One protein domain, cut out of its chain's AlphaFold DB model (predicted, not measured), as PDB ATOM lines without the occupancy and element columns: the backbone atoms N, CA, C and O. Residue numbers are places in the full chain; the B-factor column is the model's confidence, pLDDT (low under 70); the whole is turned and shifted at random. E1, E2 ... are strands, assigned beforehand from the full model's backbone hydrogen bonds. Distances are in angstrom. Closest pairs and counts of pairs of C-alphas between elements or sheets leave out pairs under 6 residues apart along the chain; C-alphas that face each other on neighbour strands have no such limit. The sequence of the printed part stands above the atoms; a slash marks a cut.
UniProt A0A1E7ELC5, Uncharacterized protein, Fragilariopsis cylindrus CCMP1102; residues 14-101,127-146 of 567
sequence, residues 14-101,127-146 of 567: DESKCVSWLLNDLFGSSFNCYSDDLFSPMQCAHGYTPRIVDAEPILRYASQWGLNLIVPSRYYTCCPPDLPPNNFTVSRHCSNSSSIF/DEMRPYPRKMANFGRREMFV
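Overview. This is residues 14 to 101 and 127 to 146 of the 567 residues of an uncharacterized protein of Fragilariopsis cylindrus CCMP1102 (UniProt A0A1E7ELC5). With little regular structure, this is mostly loop gathered along one side of a narrow ladder: the long strand E3, with E1 beside one end and E2 beside the other. E4 lies across the loops, away from that ladder. The 108 printed residues hold four named strands, E1 to E4, and no named helix, 22 residues in all; the class is all strand, the sheet order E1, E3, E2, antiparallel. It is compact, with a radius of gyration of the C-alphas of 13.9 A, and spans 40 by 34 by 27 A.

Along the chain. After unnamed residues 14 to 48, E1 is residues 49 to 52, from C-alpha 49 at (5.131, -16.010, -1.591). E2 is 59 to 62, E3 70 to 79 and 28.1 A long, E4 132 to 135, ending at (3.968, 1.955, -1.355).

Arrangement. E1 and E3 are antiparallel at 128 degrees, with N 49 and O 79 2.8 A apart. The hairpin E2 and E3 has N 73 and O 59 at 2.8 A. E3 and E4 are apart.

Size, cuts and confidence. Residues 102 to 126 are cut out, a gap of 19.5 A between C-alphas 101 and 127. Low confidence includes residues 22 to 30.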
ATOM      1  N   ASP A  14      -1.265  -9.191  -1.278       92.50
ATOM      2  CA  ASP A  14      -0.971  -7.767  -1.396       92.50
ATOM      3  C   ASP A  14       0.033  -7.519  -2.526       92.50
ATOM      4  O   ASP A  14       1.226  -7.802  -2.410       92.50
ATOM      5  N   GLU A  15      -0.448  -6.947  -3.626       93.25
ATOM      6  CA  GLU A  15       0.351  -6.597  -4.798       93.25
ATOM      7  C   GLU A  15       1.419  -5.549  -4.479       93.25
ATOM      8  O   GLU A  15       2.443  -5.500  -5.153       93.25
ATOM      9  N   SER A  16       1.251  -4.741  -3.424       91.56
ATOM     10  CA  SER A  16       2.293  -3.792  -3.015       91.56
ATOM     11  C   SER A  16       3.560  -4.486  -2.496       91.56
ATOM     12  O   SER A  16       4.610  -3.859  -2.386       91.56
ATOM     13  N   LYS A  17       3.500  -5.791  -2.200       93.88
ATOM     14  CA  LYS A  17       4.670  -6.593  -1.818       93.88
ATOM     15  C   LYS A  17       5.392  -7.219  -3.006       93.88
ATOM     16  O   LYS A  17       6.462  -7.782  -2.789       93.88
ATOM     17  N   CYS A  18       4.837  -7.149  -4.216       93.88
ATOM     18  CA  CYS A  18       5.524  -7.663  -5.394       93.88
ATOM     19  C   CYS A  18       6.733  -6.787  -5.707       93.88
ATOM     20  O   CYS A  18       6.663  -5.567  -5.578       93.88
ATOM     21  N   VAL A  19       7.832  -7.426  -6.096       90.75
ATOM     22  CA  VAL A  19       9.047  -6.762  -6.557       90.75
ATOM     23  C   VAL A  19       9.094  -6.931  -8.066       90.75
ATOM     24  O   VAL A  19       9.301  -8.021  -8.593       90.75
ATOM     25  N   SER A  20       8.871  -5.838  -8.777       79.50
ATOM     26  CA  SER A  20       8.964  -5.787 -10.225       79.50
ATOM     27  C   SER A  20      10.287  -5.168 -10.623       79.50
ATOM     28  O   SER A  20      10.652  -4.073 -10.185       79.50
ATOM     29  N   TRP A  21      10.991  -5.864 -11.501       72.12
ATOM     30  CA  TRP A  21      12.025  -5.248 -12.306       72.12
ATOM     31  C   TRP A  21      11.345  -4.476 -13.432       72.12
ATOM     32  O   TRP A  21      10.613  -5.074 -14.219       72.12
ATOM     33  N   LEU A  22      11.556  -3.151 -13.492       60.41
ATOM     34  CA  LEU A  22      10.963  -2.307 -14.530       60.41
ATOM     35  C   LEU A  22      11.224  -2.931 -15.908       60.41
ATOM     36  O   LEU A  22      12.341  -2.888 -16.426       60.41
ATOM     37  N   LEU A  23      10.163  -3.420 -16.547       60.47
ATOM     38  CA  LEU A  23      10.100  -3.556 -17.998       60.47
ATOM     39  C   LEU A  23      10.003  -2.129 -18.563       60.47
ATOM     40  O   LEU A  23       8.926  -1.694 -18.977       60.47
ATOM     41  N   ASN A  24      11.121  -1.391 -18.479       53.03
ATOM     42  CA  ASN A  24      11.239   0.054 -18.735       53.03
ATOM     43  C   ASN A  24      10.507   0.483 -20.016       53.03
ATOM     44  O   ASN A  24       9.853   1.527 -20.027       53.03
ATOM     45  N   ASP A  25      10.531  -0.368 -21.041       56.16
ATOM     46  CA  ASP A  25      10.054  -0.023 -22.377       56.16
ATOM     47  C   ASP A  25       8.615  -0.473 -22.673       56.16
ATOM     48  O   ASP A  25       7.963   0.105 -23.540       56.16
ATOM     49  N   LEU A  26       8.078  -1.472 -21.963       62.66
ATOM     50  CA  LEU A  26       6.764  -2.049 -22.296       62.66
ATOM     51  C   LEU A  26       5.595  -1.295 -21.675       62.66
ATOM     52  O   LEU A  26       4.524  -1.223 -22.275       62.66
ATOM     53  N   PHE A  27       5.795  -0.728 -20.488       63.59
ATOM     54  CA  PHE A  27       4.721  -0.073 -19.742       63.59
ATOM     55  C   PHE A  27       5.047   1.378 -19.392       63.59
ATOM     56  O   PHE A  27       4.565   1.892 -18.384       63.59
ATOM     57  N   GLY A  28       5.892   2.034 -20.194       62.88
ATOM     58  CA  GLY A  28       6.254   3.437 -19.985       62.88
ATOM     59  C   GLY A  28       6.860   3.682 -18.604       62.88
ATOM     60  O   GLY A  28       6.482   4.633 -17.931       62.88
ATOM     61  N   SER A  29       7.758   2.792 -18.166       65.50
ATOM     62  CA  SER A  29       8.344   2.791 -16.817       65.50
ATOM     63  C   SER A  29       7.374   2.567 -15.642       65.50
ATOM     64  O   SER A  29       7.775   2.752 -14.494       65.50
ATOM     65  N   SER A  30       6.132   2.124 -15.878       68.81
ATOM     66  CA  SER A  30       5.245   1.729 -14.777       68.81
ATOM     67  C   SER A  30       5.615   0.354 -14.215       68.81
ATOM     68  O   SER A  30       5.817  -0.628 -14.934       68.81
ATOM     69  N   PHE A  31       5.690   0.291 -12.892       74.31
ATOM     70  CA  PHE A  31       5.877  -0.934 -12.131       74.31
ATOM     71  C   PHE A  31       4.638  -1.823 -12.224       74.31
ATOM     72  O   PHE A  31       3.497  -1.357 -12.128       74.31
ATOM     73  N   ASN A  32       4.834  -3.121 -12.389       84.38
ATOM     74  CA  ASN A  32       3.726  -4.062 -12.446       84.38
ATOM     75  C   ASN A  32       4.162  -5.436 -11.945       84.38
ATOM     76  O   ASN A  32       5.302  -5.838 -12.121       84.38
ATOM     77  N   CYS A  33       3.247  -6.195 -11.357       92.69
ATOM     78  CA  CYS A  33       3.547  -7.550 -10.908       92.69
ATOM     79  C   CYS A  33       3.480  -8.570 -12.064       92.69
ATOM     80  O   CYS A  33       2.944  -9.660 -11.888       92.69
ATOM     81  N   TYR A  34       3.961  -8.226 -13.267       92.06
ATOM     82  CA  TYR A  34       4.170  -9.215 -14.326       92.06
ATOM     83  C   TYR A  34       5.575  -9.792 -14.222       92.06
ATOM     84  O   TYR A  34       6.558  -9.079 -14.040       92.06
ATOM     85  N   SER A  35       5.658 -11.104 -14.370       91.44
ATOM     86  CA  SER A  35       6.908 -11.850 -14.380       91.44
ATOM     87  C   SER A  35       6.898 -12.803 -15.562       91.44
ATOM     88  O   SER A  35       5.864 -13.387 -15.896       91.44
ATOM     89  N   ASP A  36       8.046 -12.940 -16.212       88.81
ATOM     90  CA  ASP A  36       8.272 -13.954 -17.237       88.81
ATOM     91  C   ASP A  36       8.909 -15.237 -16.681       88.81
ATOM     92  O   ASP A  36       9.200 -16.153 -17.446       88.81
ATOM     93  N   ASP A  37       9.108 -15.286 -15.357       87.12
ATOM     94  CA  ASP A  37       9.777 -16.340 -14.582       87.12
ATOM     95  C   ASP A  37      11.208 -16.671 -15.046       87.12
ATOM     96  O   ASP A  37      11.843 -17.580 -14.523       87.12
ATOM     97  N   LEU A  38      11.728 -15.939 -16.034       83.50
ATOM     98  CA  LEU A  38      12.893 -16.329 -16.819       83.50
ATOM     99  C   LEU A  38      14.019 -15.309 -16.697       83.50
ATOM    100  O   LEU A  38      15.150 -15.656 -16.369       83.50
ATOM    101  N   PHE A  39      13.710 -14.042 -16.948       82.12
ATOM    102  CA  PHE A  39      14.613 -12.916 -16.720       82.12
ATOM    103  C   PHE A  39      14.217 -12.145 -15.465       82.12
ATOM    104  O   PHE A  39      15.081 -11.663 -14.734       82.12
ATOM    105  N   SER A  40      12.916 -12.092 -15.202       86.75
ATOM    106  CA  SER A  40      12.309 -11.412 -14.070       86.75
ATOM    107  C   SER A  40      11.527 -12.448 -13.266       86.75
ATOM    108  O   SER A  40      10.328 -12.596 -13.516       86.75
ATOM    109  N   PRO A  41      12.169 -13.210 -12.355       89.81
ATOM    110  CA  PRO A  41      11.474 -14.195 -11.531       89.81
ATOM    111  C   PRO A  41      10.370 -13.529 -10.704       89.81
ATOM    112  O   PRO A  41      10.416 -12.327 -10.434       89.81
ATOM    113  N   MET A  42       9.357 -14.297 -10.305       92.88
ATOM    114  CA  MET A  42       8.335 -13.776  -9.396       92.88
ATOM    115  C   MET A  42       8.967 -13.534  -8.025       92.88
ATOM    116  O   MET A  42       9.484 -14.462  -7.401       92.88
ATOM    117  N   GLN A  43       8.932 -12.294  -7.548       94.25
ATOM    118  CA  GLN A  43       9.603 -11.897  -6.317       94.25
ATOM    119  C   GLN A  43       8.647 -11.153  -5.398       94.25
ATOM    120  O   GLN A  43       7.887 -10.280  -5.813       94.25
ATOM    121  N   CYS A  44       8.708 -11.492  -4.120       94.88
ATOM    122  CA  CYS A  44       7.865 -10.910  -3.095       94.88
ATOM    123  C   CYS A  44       8.723 -10.482  -1.907       94.88
ATOM    124  O   CYS A  44       9.632 -11.194  -1.480       94.88
ATOM    125  N   ALA A  45       8.431  -9.303  -1.372       93.19
ATOM    126  CA  ALA A  45       9.111  -8.765  -0.207       93.19
ATOM    127  C   ALA A  45       8.558  -9.339   1.102       93.19
ATOM    128  O   ALA A  45       7.432  -9.831   1.167       93.19
ATOM    129  N   HIS A  46       9.331  -9.196   2.179       89.88
ATOM    130  CA  HIS A  46       8.925  -9.507   3.552       89.88
ATOM    131  C   HIS A  46       8.474 -10.962   3.769       89.88
ATOM    132  O   HIS A  46       7.620 -11.207   4.616       89.88
ATOM    133  N   GLY A  47       9.020 -11.920   3.014       88.50
ATOM    134  CA  GLY A  47       8.690 -13.346   3.141       88.50
ATOM    135  C   GLY A  47       7.332 -13.750   2.557       88.50
ATOM    136  O   GLY A  47       6.875 -14.872   2.757       88.50
ATOM    137  N   TYR A  48       6.658 -12.851   1.834       93.94
ATOM    138  CA  TYR A  48       5.487 -13.242   1.056       93.94
ATOM    139  C   TYR A  48       5.896 -14.204  -0.073       93.94
ATOM    140  O   TYR A  48       7.015 -14.163  -0.576       93.94
ATOM    141  N   THR A  49       4.958 -15.043  -0.502       93.62
ATOM    142  CA  THR A  49       5.131 -16.010  -1.591       93.62
ATOM    143  C   THR A  49       4.350 -15.571  -2.832       93.62
ATOM    144  O   THR A  49       3.207 -15.118  -2.705       93.62
ATOM    145  N   PRO A  50       4.925 -15.676  -4.042       95.06
ATOM    146  CA  PRO A  50       4.223 -15.287  -5.257       95.06
ATOM    147  C   PRO A  50       3.095 -16.272  -5.601       95.06
ATOM    148  O   PRO A  50       3.246 -17.490  -5.493       95.06
ATOM    149  N   ARG A  51       1.955 -15.741  -6.051       94.38
ATOM    150  CA  ARG A  51       0.791 -16.496  -6.542       94.38
ATOM    151  C   ARG A  51       0.311 -15.912  -7.864       94.38
ATOM    152  O   ARG A  51       0.044 -14.718  -7.948       94.38
ATOM    153  N   ILE A  52       0.176 -16.759  -8.880       95.06
ATOM    154  CA  ILE A  52      -0.333 -16.358 -10.196       95.06
ATOM    155  C   ILE A  52      -1.813 -15.979 -10.076       95.06
ATOM    156  O   ILE A  52      -2.583 -16.665  -9.407       95.06
ATOM    157  N   VAL A  53      -2.202 -14.886 -10.735       94.69
ATOM    158  CA  VAL A  53      -3.600 -14.450 -10.838       94.69
ATOM    159  C   VAL A  53      -4.139 -14.904 -12.191       94.69
ATOM    160  O   VAL A  53      -3.997 -14.204 -13.190       94.69
ATOM    161  N   ASP A  54      -4.757 -16.085 -12.234       93.75
ATOM    162  CA  ASP A  54      -5.203 -16.720 -13.488       93.75
ATOM    163  C   ASP A  54      -6.253 -15.906 -14.267       93.75
ATOM    164  O   ASP A  54      -6.457 -16.130 -15.459       93.75
ATOM    165  N   ALA A  55      -6.927 -14.962 -13.602       94.06
ATOM    166  CA  ALA A  55      -7.899 -14.067 -14.225       94.06
ATOM    167  C   ALA A  55      -7.257 -12.988 -15.120       94.06
ATOM    168  O   ALA A  55      -7.946 -12.413 -15.965       94.06
ATOM    169  N   GLU A  56      -5.965 -12.696 -14.946       94.38
ATOM    170  CA  GLU A  56      -5.255 -11.686 -15.733       94.38
ATOM    171  C   GLU A  56      -4.711 -12.281 -17.045       94.38
ATOM    172  O   GLU A  56      -4.319 -13.451 -17.106       94.38
ATOM    173  N   PRO A  57      -4.653 -11.487 -18.129       93.88
ATOM    174  CA  PRO A  57      -4.168 -11.971 -19.413       93.88
ATOM    175  C   PRO A  57      -2.668 -12.296 -19.371       93.88
ATOM    176  O   PRO A  57      -1.861 -11.550 -18.821       93.88
ATOM    177  N   ILE A  58      -2.271 -13.379 -20.047       94.62
ATOM    178  CA  ILE A  58      -0.857 -13.657 -20.320       94.62
ATOM    179  C   ILE A  58      -0.384 -12.681 -21.394       94.62
ATOM    180  O   ILE A  58      -0.827 -12.743 -22.545       94.62
ATOM    181  N   LEU A  59       0.547 -11.808 -21.032       92.06
ATOM    182  CA  LEU A  59       1.153 -10.875 -21.969       92.06
ATOM    183  C   LEU A  59       2.279 -11.574 -22.723       92.06
ATOM    184  O   LEU A  59       2.979 -12.422 -22.182       92.06
ATOM    185  N   ARG A  60       2.441 -11.256 -24.003       91.06
ATOM    186  CA  ARG A  60       3.494 -11.820 -24.850       91.06
ATOM    187  C   ARG A  60       4.253 -10.673 -25.482       91.06
ATOM    188  O   ARG A  60       3.669  -9.932 -26.268       91.06
ATOM    189  N   TYR A  61       5.533 -10.546 -25.165       84.56
ATOM    190  CA  TYR A  61       6.392  -9.539 -25.781       84.56
ATOM    191  C   TYR A  61       7.624 -10.173 -26.407       84.56
ATOM    192  O   TYR A  61       8.104 -11.218 -25.967       84.56
ATOM    193  N   ALA A  62       8.133  -9.523 -27.453       80.81
ATOM    194  CA  ALA A  62       9.433  -9.848 -28.009       80.81
ATOM    195  C   ALA A  62      10.513  -9.318 -27.060       80.81
ATOM    196  O   ALA A  62      10.585  -8.117 -26.801       80.81
ATOM    197  N   SER A  63      11.323 -10.222 -26.515       75.06
ATOM    198  CA  SER A  63      12.468  -9.873 -25.676       75.06
ATOM    199  C   SER A  63      13.413  -8.927 -26.427       75.06
ATOM    200  O   SER A  63      13.828  -9.216 -27.552       75.06
ATOM    201  N   GLN A  64      13.771  -7.808 -25.789       65.50
ATOM    202  CA  GLN A  64      14.683  -6.801 -26.345       65.50
ATOM    203  C   GLN A  64      16.141  -7.258 -26.434       65.50
ATOM    204  O   GLN A  64      16.941  -6.606 -27.098       65.50
ATOM    205  N   TRP A  65      16.493  -8.403 -25.848       66.06
ATOM    206  CA  TRP A  65      17.859  -8.938 -25.825       66.06
ATOM    207  C   TRP A  65      18.314  -9.535 -27.176       66.06
ATOM    208  O   TRP A  65      19.092 -10.483 -27.218       66.06
ATOM    209  N   GLY A  66      17.788  -9.035 -28.300       65.12
ATOM    210  CA  GLY A  66      18.191  -9.413 -29.661       65.12
ATOM    211  C   GLY A  66      17.773 -10.815 -30.122       65.12
ATOM    212  O   GLY A  66      18.071 -11.201 -31.249       65.12
ATOM    213  N   LEU A  67      17.070 -11.586 -29.286       69.19
ATOM    214  CA  LEU A  67      16.733 -12.986 -29.568       69.19
ATOM    215  C   LEU A  67      15.373 -13.186 -30.252       69.19
ATOM    216  O   LEU A  67      15.041 -14.320 -30.585       69.19
ATOM    217  N   ASN A  68      14.581 -12.123 -30.461       80.19
ATOM    218  CA  ASN A  68      13.206 -12.198 -30.991       80.19
ATOM    219  C   ASN A  68      12.345 -13.280 -30.303       80.19
ATOM    220  O   ASN A  68      11.404 -13.808 -30.899       80.19
ATOM    221  N   LEU A  69      12.668 -13.640 -29.054       83.81
ATOM    222  CA  LEU A  69      11.915 -14.646 -28.322       83.81
ATOM    223  C   LEU A  69      10.659 -13.988 -27.764       83.81
ATOM    224  O   LEU A  69      10.744 -12.981 -27.062       83.81
ATOM    225  N   ILE A  70       9.505 -14.570 -28.078       87.88
ATOM    226  CA  ILE A  70       8.236 -14.177 -27.479       87.88
ATOM    227  C   ILE A  70       8.151 -14.851 -26.112       87.88
ATOM    228  O   ILE A  70       7.928 -16.062 -26.044       87.88
ATOM    229  N   VAL A  71       8.335 -14.080 -25.043       88.06
ATOM    230  CA  VAL A  71       8.289 -14.606 -23.675       88.06
ATOM    231  C   VAL A  71       6.906 -14.320 -23.078       88.06
ATOM    232  O   VAL A  71       6.435 -13.181 -23.163       88.06
ATOM    233  N   PRO A  72       6.196 -15.338 -22.557       92.19
ATOM    234  CA  PRO A  72       4.923 -15.130 -21.887       92.19
ATOM    235  C   PRO A  72       5.155 -14.591 -20.473       92.19
ATOM    236  O   PRO A  72       5.802 -15.246 -19.663       92.19
ATOM    237  N   SER A  73       4.562 -13.447 -20.154       92.38
ATOM    238  CA  SER A  73       4.547 -12.891 -18.805       92.38
ATOM    239  C   SER A  73       3.191 -13.077 -18.155       92.38
ATOM    240  O   SER A  73       2.146 -12.842 -18.769       92.38
ATOM    241  N   ARG A  74       3.210 -13.495 -16.893       94.62
ATOM    242  CA  ARG A  74       2.020 -13.735 -16.076       94.62
ATOM    243  C   ARG A  74       1.968 -12.731 -14.943       94.62
ATOM    244  O   ARG A  74       3.002 -12.400 -14.365       94.62
ATOM    245  N   TYR A  75       0.765 -12.267 -14.633       94.31
ATOM    246  CA  TYR A  75       0.545 -11.447 -13.456       94.31
ATOM    247  C   TYR A  75       0.571 -12.322 -12.204       94.31
ATOM    248  O   TYR A  75      -0.015 -13.411 -12.182       94.31
ATOM    249  N   TYR A  76       1.230 -11.841 -11.160       95.12
ATOM    250  CA  TYR A  76       1.247 -12.479  -9.855       95.12
ATOM    251  C   TYR A  76       0.946 -11.461  -8.753       95.12
ATOM    252  O   TYR A  76       1.123 -10.261  -8.918       95.12
ATOM    253  N   THR A  77       0.476 -11.946  -7.613       94.94
ATOM    254  CA  THR A  77       0.376 -11.183  -6.366       94.94
ATOM    255  C   THR A  77       1.197 -11.890  -5.292       94.94
ATOM    256  O   THR A  77       1.650 -13.019  -5.485       94.94
ATOM    257  N   CYS A  78       1.413 -11.234  -4.163       95.25
ATOM    258  CA  CYS A  78       2.216 -11.759  -3.072       95.25
ATOM    259  C   CYS A  78       1.309 -12.129  -1.909       95.25
ATOM    260  O   CYS A  78       0.620 -11.271  -1.365       95.25
ATOM    261  N   CYS A  79       1.311 -13.398  -1.508       94.19
ATOM    262  CA  CYS A  79       0.446 -13.932  -0.460       94.19
ATOM    263  C   CYS A  79       1.260 -14.460   0.733       94.19
ATOM    264  O   CYS A  79       2.395 -14.901   0.546       94.19
ATOM    265  N   PRO A  80       0.698 -14.457   1.952       92.25
ATOM    266  CA  PRO A  80       1.311 -15.117   3.103       92.25
ATOM    267  C   PRO A  80       1.658 -16.590   2.809       92.25
ATOM    268  O   PRO A  80       0.883 -17.249   2.106       92.25
ATOM    269  N   PRO A  81       2.776 -17.123   3.338       89.50
ATOM    270  CA  PRO A  81       3.198 -18.506   3.090       89.50
ATOM    271  C   PRO A  81       2.180 -19.543   3.594       89.50
ATOM    272  O   PRO A  81       1.985 -20.571   2.947       89.50
ATOM    273  N   ASP A  82       1.465 -19.237   4.681       87.88
ATOM    274  CA  ASP A  82       0.445 -20.110   5.279       87.88
ATOM    275  C   ASP A  82      -0.839 -20.241   4.447       87.88
ATOM    276  O   ASP A  82      -1.696 -21.077   4.746       87.88
ATOM    277  N   LEU A  83      -1.021 -19.412   3.410       87.50
ATOM    278  CA  LEU A  83      -2.238 -19.438   2.608       87.50
ATOM    279  C   LEU A  83      -2.229 -20.675   1.683       87.50
ATOM    280  O   LEU A  83      -1.385 -20.761   0.779       87.50
ATOM    281  N   PRO A  84      -3.161 -21.636   1.860       83.88
ATOM    282  CA  PRO A  84      -3.132 -22.893   1.126       83.88
ATOM    283  C   PRO A  84      -3.352 -22.660  -0.378       83.88
ATOM    284  O   PRO A  84      -4.266 -21.925  -0.755       83.88
ATOM    285  N   PRO A  85      -2.575 -23.326  -1.254       78.88
ATOM    286  CA  PRO A  85      -2.574 -23.074  -2.699       78.88
ATOM    287  C   PRO A  85      -3.918 -23.311  -3.401       78.88
ATOM    288  O   PRO A  85      -4.159 -22.723  -4.447       78.88
ATOM    289  N   ASN A  86      -4.789 -24.167  -2.854       75.88
ATOM    290  CA  ASN A  86      -5.906 -24.744  -3.614       75.88
ATOM    291  C   ASN A  86      -7.295 -24.185  -3.264       75.88
ATOM    292  O   ASN A  86      -8.266 -24.576  -3.906       75.88
ATOM    293  N   ASN A  87      -7.425 -23.318  -2.254       69.12
ATOM    294  CA  ASN A  87      -8.744 -22.989  -1.690       69.12
ATOM    295  C   ASN A  87      -9.270 -21.587  -2.015       69.12
ATOM    296  O   ASN A  87     -10.411 -21.292  -1.665       69.12
ATOM    297  N   PHE A  88      -8.496 -20.733  -2.688       78.44
ATOM    298  CA  PHE A  88      -8.910 -19.358  -2.951       78.44
ATOM    299  C   PHE A  88      -8.597 -18.949  -4.385       78.44
ATOM    300  O   PHE A  88      -7.452 -19.019  -4.822       78.44
ATOM    301  N   THR A  89      -9.623 -18.486  -5.101       85.69
ATOM    302  CA  THR A  89      -9.440 -17.759  -6.356       85.69
ATOM    303  C   THR A  89      -8.723 -16.459  -6.028       85.69
ATOM    304  O   THR A  89      -9.308 -15.556  -5.429       85.69
ATOM    305  N   VAL A  90      -7.442 -16.385  -6.373       90.69
ATOM    306  CA  VAL A  90      -6.649 -15.173  -6.195       90.69
ATOM    307  C   VAL A  90      -7.097 -14.169  -7.254       90.69
ATOM    308  O   VAL A  90      -7.055 -14.459  -8.448       90.69
ATOM    309  N   SER A  91      -7.574 -13.007  -6.814       92.00
ATOM    310  CA  SER A  91      -8.000 -11.908  -7.677       92.00
ATOM    311  C   SER A  91      -7.090 -10.703  -7.501       92.00
ATOM    312  O   SER A  91      -6.476 -10.527  -6.453       92.00
ATOM    313  N   ARG A  92      -7.046  -9.852  -8.522       91.44
ATOM    314  CA  ARG A  92      -6.274  -8.616  -8.507       91.44
ATOM    315  C   ARG A  92      -6.974  -7.513  -7.706       91.44
ATOM    316  O   ARG A  92      -8.027  -7.019  -8.116       91.44
ATOM    317  N   HIS A  93      -6.337  -7.058  -6.634       91.38
ATOM    318  CA  HIS A  93      -6.850  -6.027  -5.725       91.38
ATOM    319  C   HIS A  93      -6.331  -4.619  -6.032       91.38
ATOM    320  O   HIS A  93      -6.957  -3.630  -5.646       91.38
ATOM    321  N   CYS A  94      -5.226  -4.508  -6.772       91.19
ATOM    322  CA  CYS A  94      -4.572  -3.231  -7.048       91.19
ATOM    323  C   CYS A  94      -4.515  -2.883  -8.548       91.19
ATOM    324  O   CYS A  94      -4.528  -3.762  -9.410       91.19
ATOM    325  N   SER A  95      -4.474  -1.591  -8.879       85.00
ATOM    326  CA  SER A  95      -4.400  -1.054 -10.242       85.00
ATOM    327  C   SER A  95      -3.036  -1.338 -10.885       85.00
ATOM    328  O   SER A  95      -2.168  -1.982 -10.294       85.00
ATOM    329  N   ASN A  96      -2.822  -0.912 -12.133       78.00
ATOM    330  CA  ASN A  96      -1.445  -0.757 -12.619       78.00
ATOM    331  C   ASN A  96      -0.811   0.393 -11.824       78.00
ATOM    332  O   ASN A  96      -1.527   1.328 -11.451       78.00
ATOM    333  N   SER A  97       0.485   0.319 -11.519       67.38
ATOM    334  CA  SER A  97       1.123   1.441 -10.827       67.38
ATOM    335  C   SER A  97       1.156   2.662 -11.745       67.38
ATOM    336  O   SER A  97       1.332   2.548 -12.961       67.38
ATOM    337  N   SER A  98       1.008   3.841 -11.157       62.72
ATOM    338  CA  SER A  98       1.468   5.074 -11.774       62.72
ATOM    339  C   SER A  98       2.871   5.339 -11.232       62.72
ATOM    340  O   SER A  98       3.073   5.549 -10.036       62.72
ATOM    341  N   SER A  99       3.882   5.286 -12.101       57.47
ATOM    342  CA  SER A  99       5.225   5.720 -11.722       57.47
ATOM    343  C   SER A  99       5.213   7.242 -11.603       57.47
ATOM    344  O   SER A  99       5.257   7.950 -12.611       57.47
ATOM    345  N   ILE A 100       5.135   7.758 -10.380       59.03
ATOM    346  CA  ILE A 100       5.380   9.175 -10.134       59.03
ATOM    347  C   ILE A 100       6.894   9.347 -10.093       59.03
ATOM    348  O   ILE A 100       7.550   8.997  -9.114       59.03
ATOM    349  N   PHE A 101       7.465   9.862 -11.179       57.03
ATOM    350  CA  PHE A 101       8.819  10.392 -11.127       57.03
ATOM    351  C   PHE A 101       8.767  11.647 -10.261       57.03
ATOM    352  O   PHE A 101       8.237  12.674 -10.687       57.03
ATOM    353  N   ASP A 127      -8.721   5.538  -9.940       85.88
ATOM    354  CA  ASP A 127      -9.681   4.437  -9.922       85.88
ATOM    355  C   ASP A 127     -10.520   4.490  -8.636       85.88
ATOM    356  O   ASP A 127     -10.038   4.154  -7.552       85.88
ATOM    357  N   GLU A 128     -11.791   4.889  -8.757       89.00
ATOM    358  CA  GLU A 128     -12.738   4.955  -7.634       89.00
ATOM    359  C   GLU A 128     -12.927   3.601  -6.930       89.00
ATOM    360  O   GLU A 128     -13.233   3.569  -5.737       89.00
ATOM    361  N   MET A 129     -12.720   2.476  -7.631       90.94
ATOM    362  CA  MET A 129     -12.796   1.139  -7.026       90.94
ATOM    363  C   MET A 129     -11.544   0.786  -6.222       90.94
ATOM    364  O   MET A 129     -11.554  -0.183  -5.464       90.94
ATOM    365  N   ARG A 130     -10.458   1.548  -6.386       91.25
ATOM    366  CA  ARG A 130      -9.158   1.308  -5.758       91.25
ATOM    367  C   ARG A 130      -8.574   2.589  -5.158       91.25
ATOM    368  O   ARG A 130      -7.495   3.014  -5.554       91.25
ATOM    369  N   PRO A 131      -9.247   3.221  -4.186       90.69
ATOM    370  CA  PRO A 131      -8.894   4.568  -3.749       90.69
ATOM    371  C   PRO A 131      -7.658   4.627  -2.837       90.69
ATOM    372  O   PRO A 131      -7.259   5.717  -2.428       90.69
ATOM    373  N   TYR A 132      -7.061   3.488  -2.470       90.56
ATOM    374  CA  TYR A 132      -6.048   3.428  -1.417       90.56
ATOM    375  C   TYR A 132      -4.632   3.260  -1.982       90.56
ATOM    376  O   TYR A 132      -4.277   2.149  -2.388       90.56
ATOM    377  N   PRO A 133      -3.791   4.312  -1.984       89.62
ATOM    378  CA  PRO A 133      -2.412   4.194  -2.436       89.62
ATOM    379  C   PRO A 133      -1.587   3.364  -1.445       89.62
ATOM    380  O   PRO A 133      -1.658   3.549  -0.229       89.62
ATOM    381  N   ARG A 134      -0.761   2.461  -1.971       88.62
ATOM    382  CA  ARG A 134       0.181   1.627  -1.220       88.62
ATOM    383  C   ARG A 134       1.568   1.741  -1.817       88.62
ATOM    384  O   ARG A 134       1.738   1.595  -3.025       88.62
ATOM    385  N   LYS A 135       2.561   1.958  -0.958       87.56
ATOM    386  CA  LYS A 135       3.968   1.955  -1.355       87.56
ATOM    387  C   LYS A 135       4.388   0.539  -1.737       87.56
ATOM    388  O   LYS A 135       4.204  -0.391  -0.953       87.56
ATOM    389  N   MET A 136       4.944   0.398  -2.930       87.19
ATOM    390  CA  MET A 136       5.418  -0.873  -3.460       87.19
ATOM    391  C   MET A 136       6.797  -1.230  -2.902       87.19
ATOM    392  O   MET A 136       7.610  -0.353  -2.589       87.19
ATOM    393  N   ALA A 137       7.068  -2.526  -2.789       88.25
ATOM    394  CA  ALA A 137       8.411  -3.033  -2.577       88.25
ATOM    395  C   ALA A 137       9.196  -2.912  -3.886       88.25
ATOM    396  O   ALA A 137       8.983  -3.674  -4.821       88.25
ATOM    397  N   ASN A 138      10.089  -1.933  -3.967       75.25
ATOM    398  CA  ASN A 138      10.769  -1.632  -5.218       75.25
ATOM    399  C   ASN A 138      12.215  -2.082  -5.232       75.25
ATOM    400  O   ASN A 138      12.915  -2.049  -4.221       75.25
ATOM    401  N   PHE A 139      12.658  -2.401  -6.444       71.06
ATOM    402  CA  PHE A 139      14.064  -2.481  -6.769       71.06
ATOM    403  C   PHE A 139      14.687  -1.073  -6.770       71.06
ATOM    404  O   PHE A 139      14.264  -0.183  -7.517       71.06
ATOM    405  N   GLY A 140      15.706  -0.870  -5.933       68.94
ATOM    406  CA  GLY A 140      16.440   0.393  -5.818       68.94
ATOM    407  C   GLY A 140      15.732   1.485  -5.000       68.94
ATOM    408  O   GLY A 140      14.828   1.227  -4.214       68.94
ATOM    409  N   ARG A 141      16.179   2.739  -5.159       66.31
ATOM    410  CA  ARG A 141      15.726   3.891  -4.346       66.31
ATOM    411  C   ARG A 141      14.459   4.586  -4.853       66.31
ATOM    412  O   ARG A 141      14.055   5.594  -4.282       66.31
ATOM    413  N   ARG A 142      13.841   4.100  -5.934       71.62
ATOM    414  CA  ARG A 142      12.620   4.726  -6.459       71.62
ATOM    415  C   ARG A 142      11.433   4.324  -5.603       71.62
ATOM    416  O   ARG A 142      11.156   3.140  -5.435       71.62
ATOM    417  N   GLU A 143      10.706   5.307  -5.102       77.12
ATOM    418  CA  GLU A 143       9.410   5.073  -4.482       77.12
ATOM    419  C   GLU A 143       8.346   4.970  -5.571       77.12
ATOM    420  O   GLU A 143       8.309   5.764  -6.507       77.12
ATOM    421  N   MET A 144       7.504   3.950  -5.482       81.62
ATOM    422  CA  MET A 144       6.425   3.693  -6.430       81.62
ATOM    423  C   MET A 144       5.220   3.267  -5.625       81.62
ATOM    424  O   MET A 144       5.355   2.673  -4.551       81.62
ATOM    425  N   PHE A 145       4.051   3.606  -6.142       86.50
ATOM    426  CA  PHE A 145       2.803   3.402  -5.446       86.50
ATOM    427  C   PHE A 145       1.810   2.716  -6.371       86.50
ATOM    428  O   PHE A 145       1.797   2.935  -7.583       86.50
ATOM    429  N   VAL A 146       0.976   1.874  -5.780       89.88
ATOM    430  CA  VAL A 146      -0.130   1.210  -6.457       89.88
ATOM    431  C   VAL A 146      -1.416   1.496  -5.701       89.88
ATOM    432  O   VAL A 146      -1.417   1.573  -4.476       89.88
TER     433      VAL A 146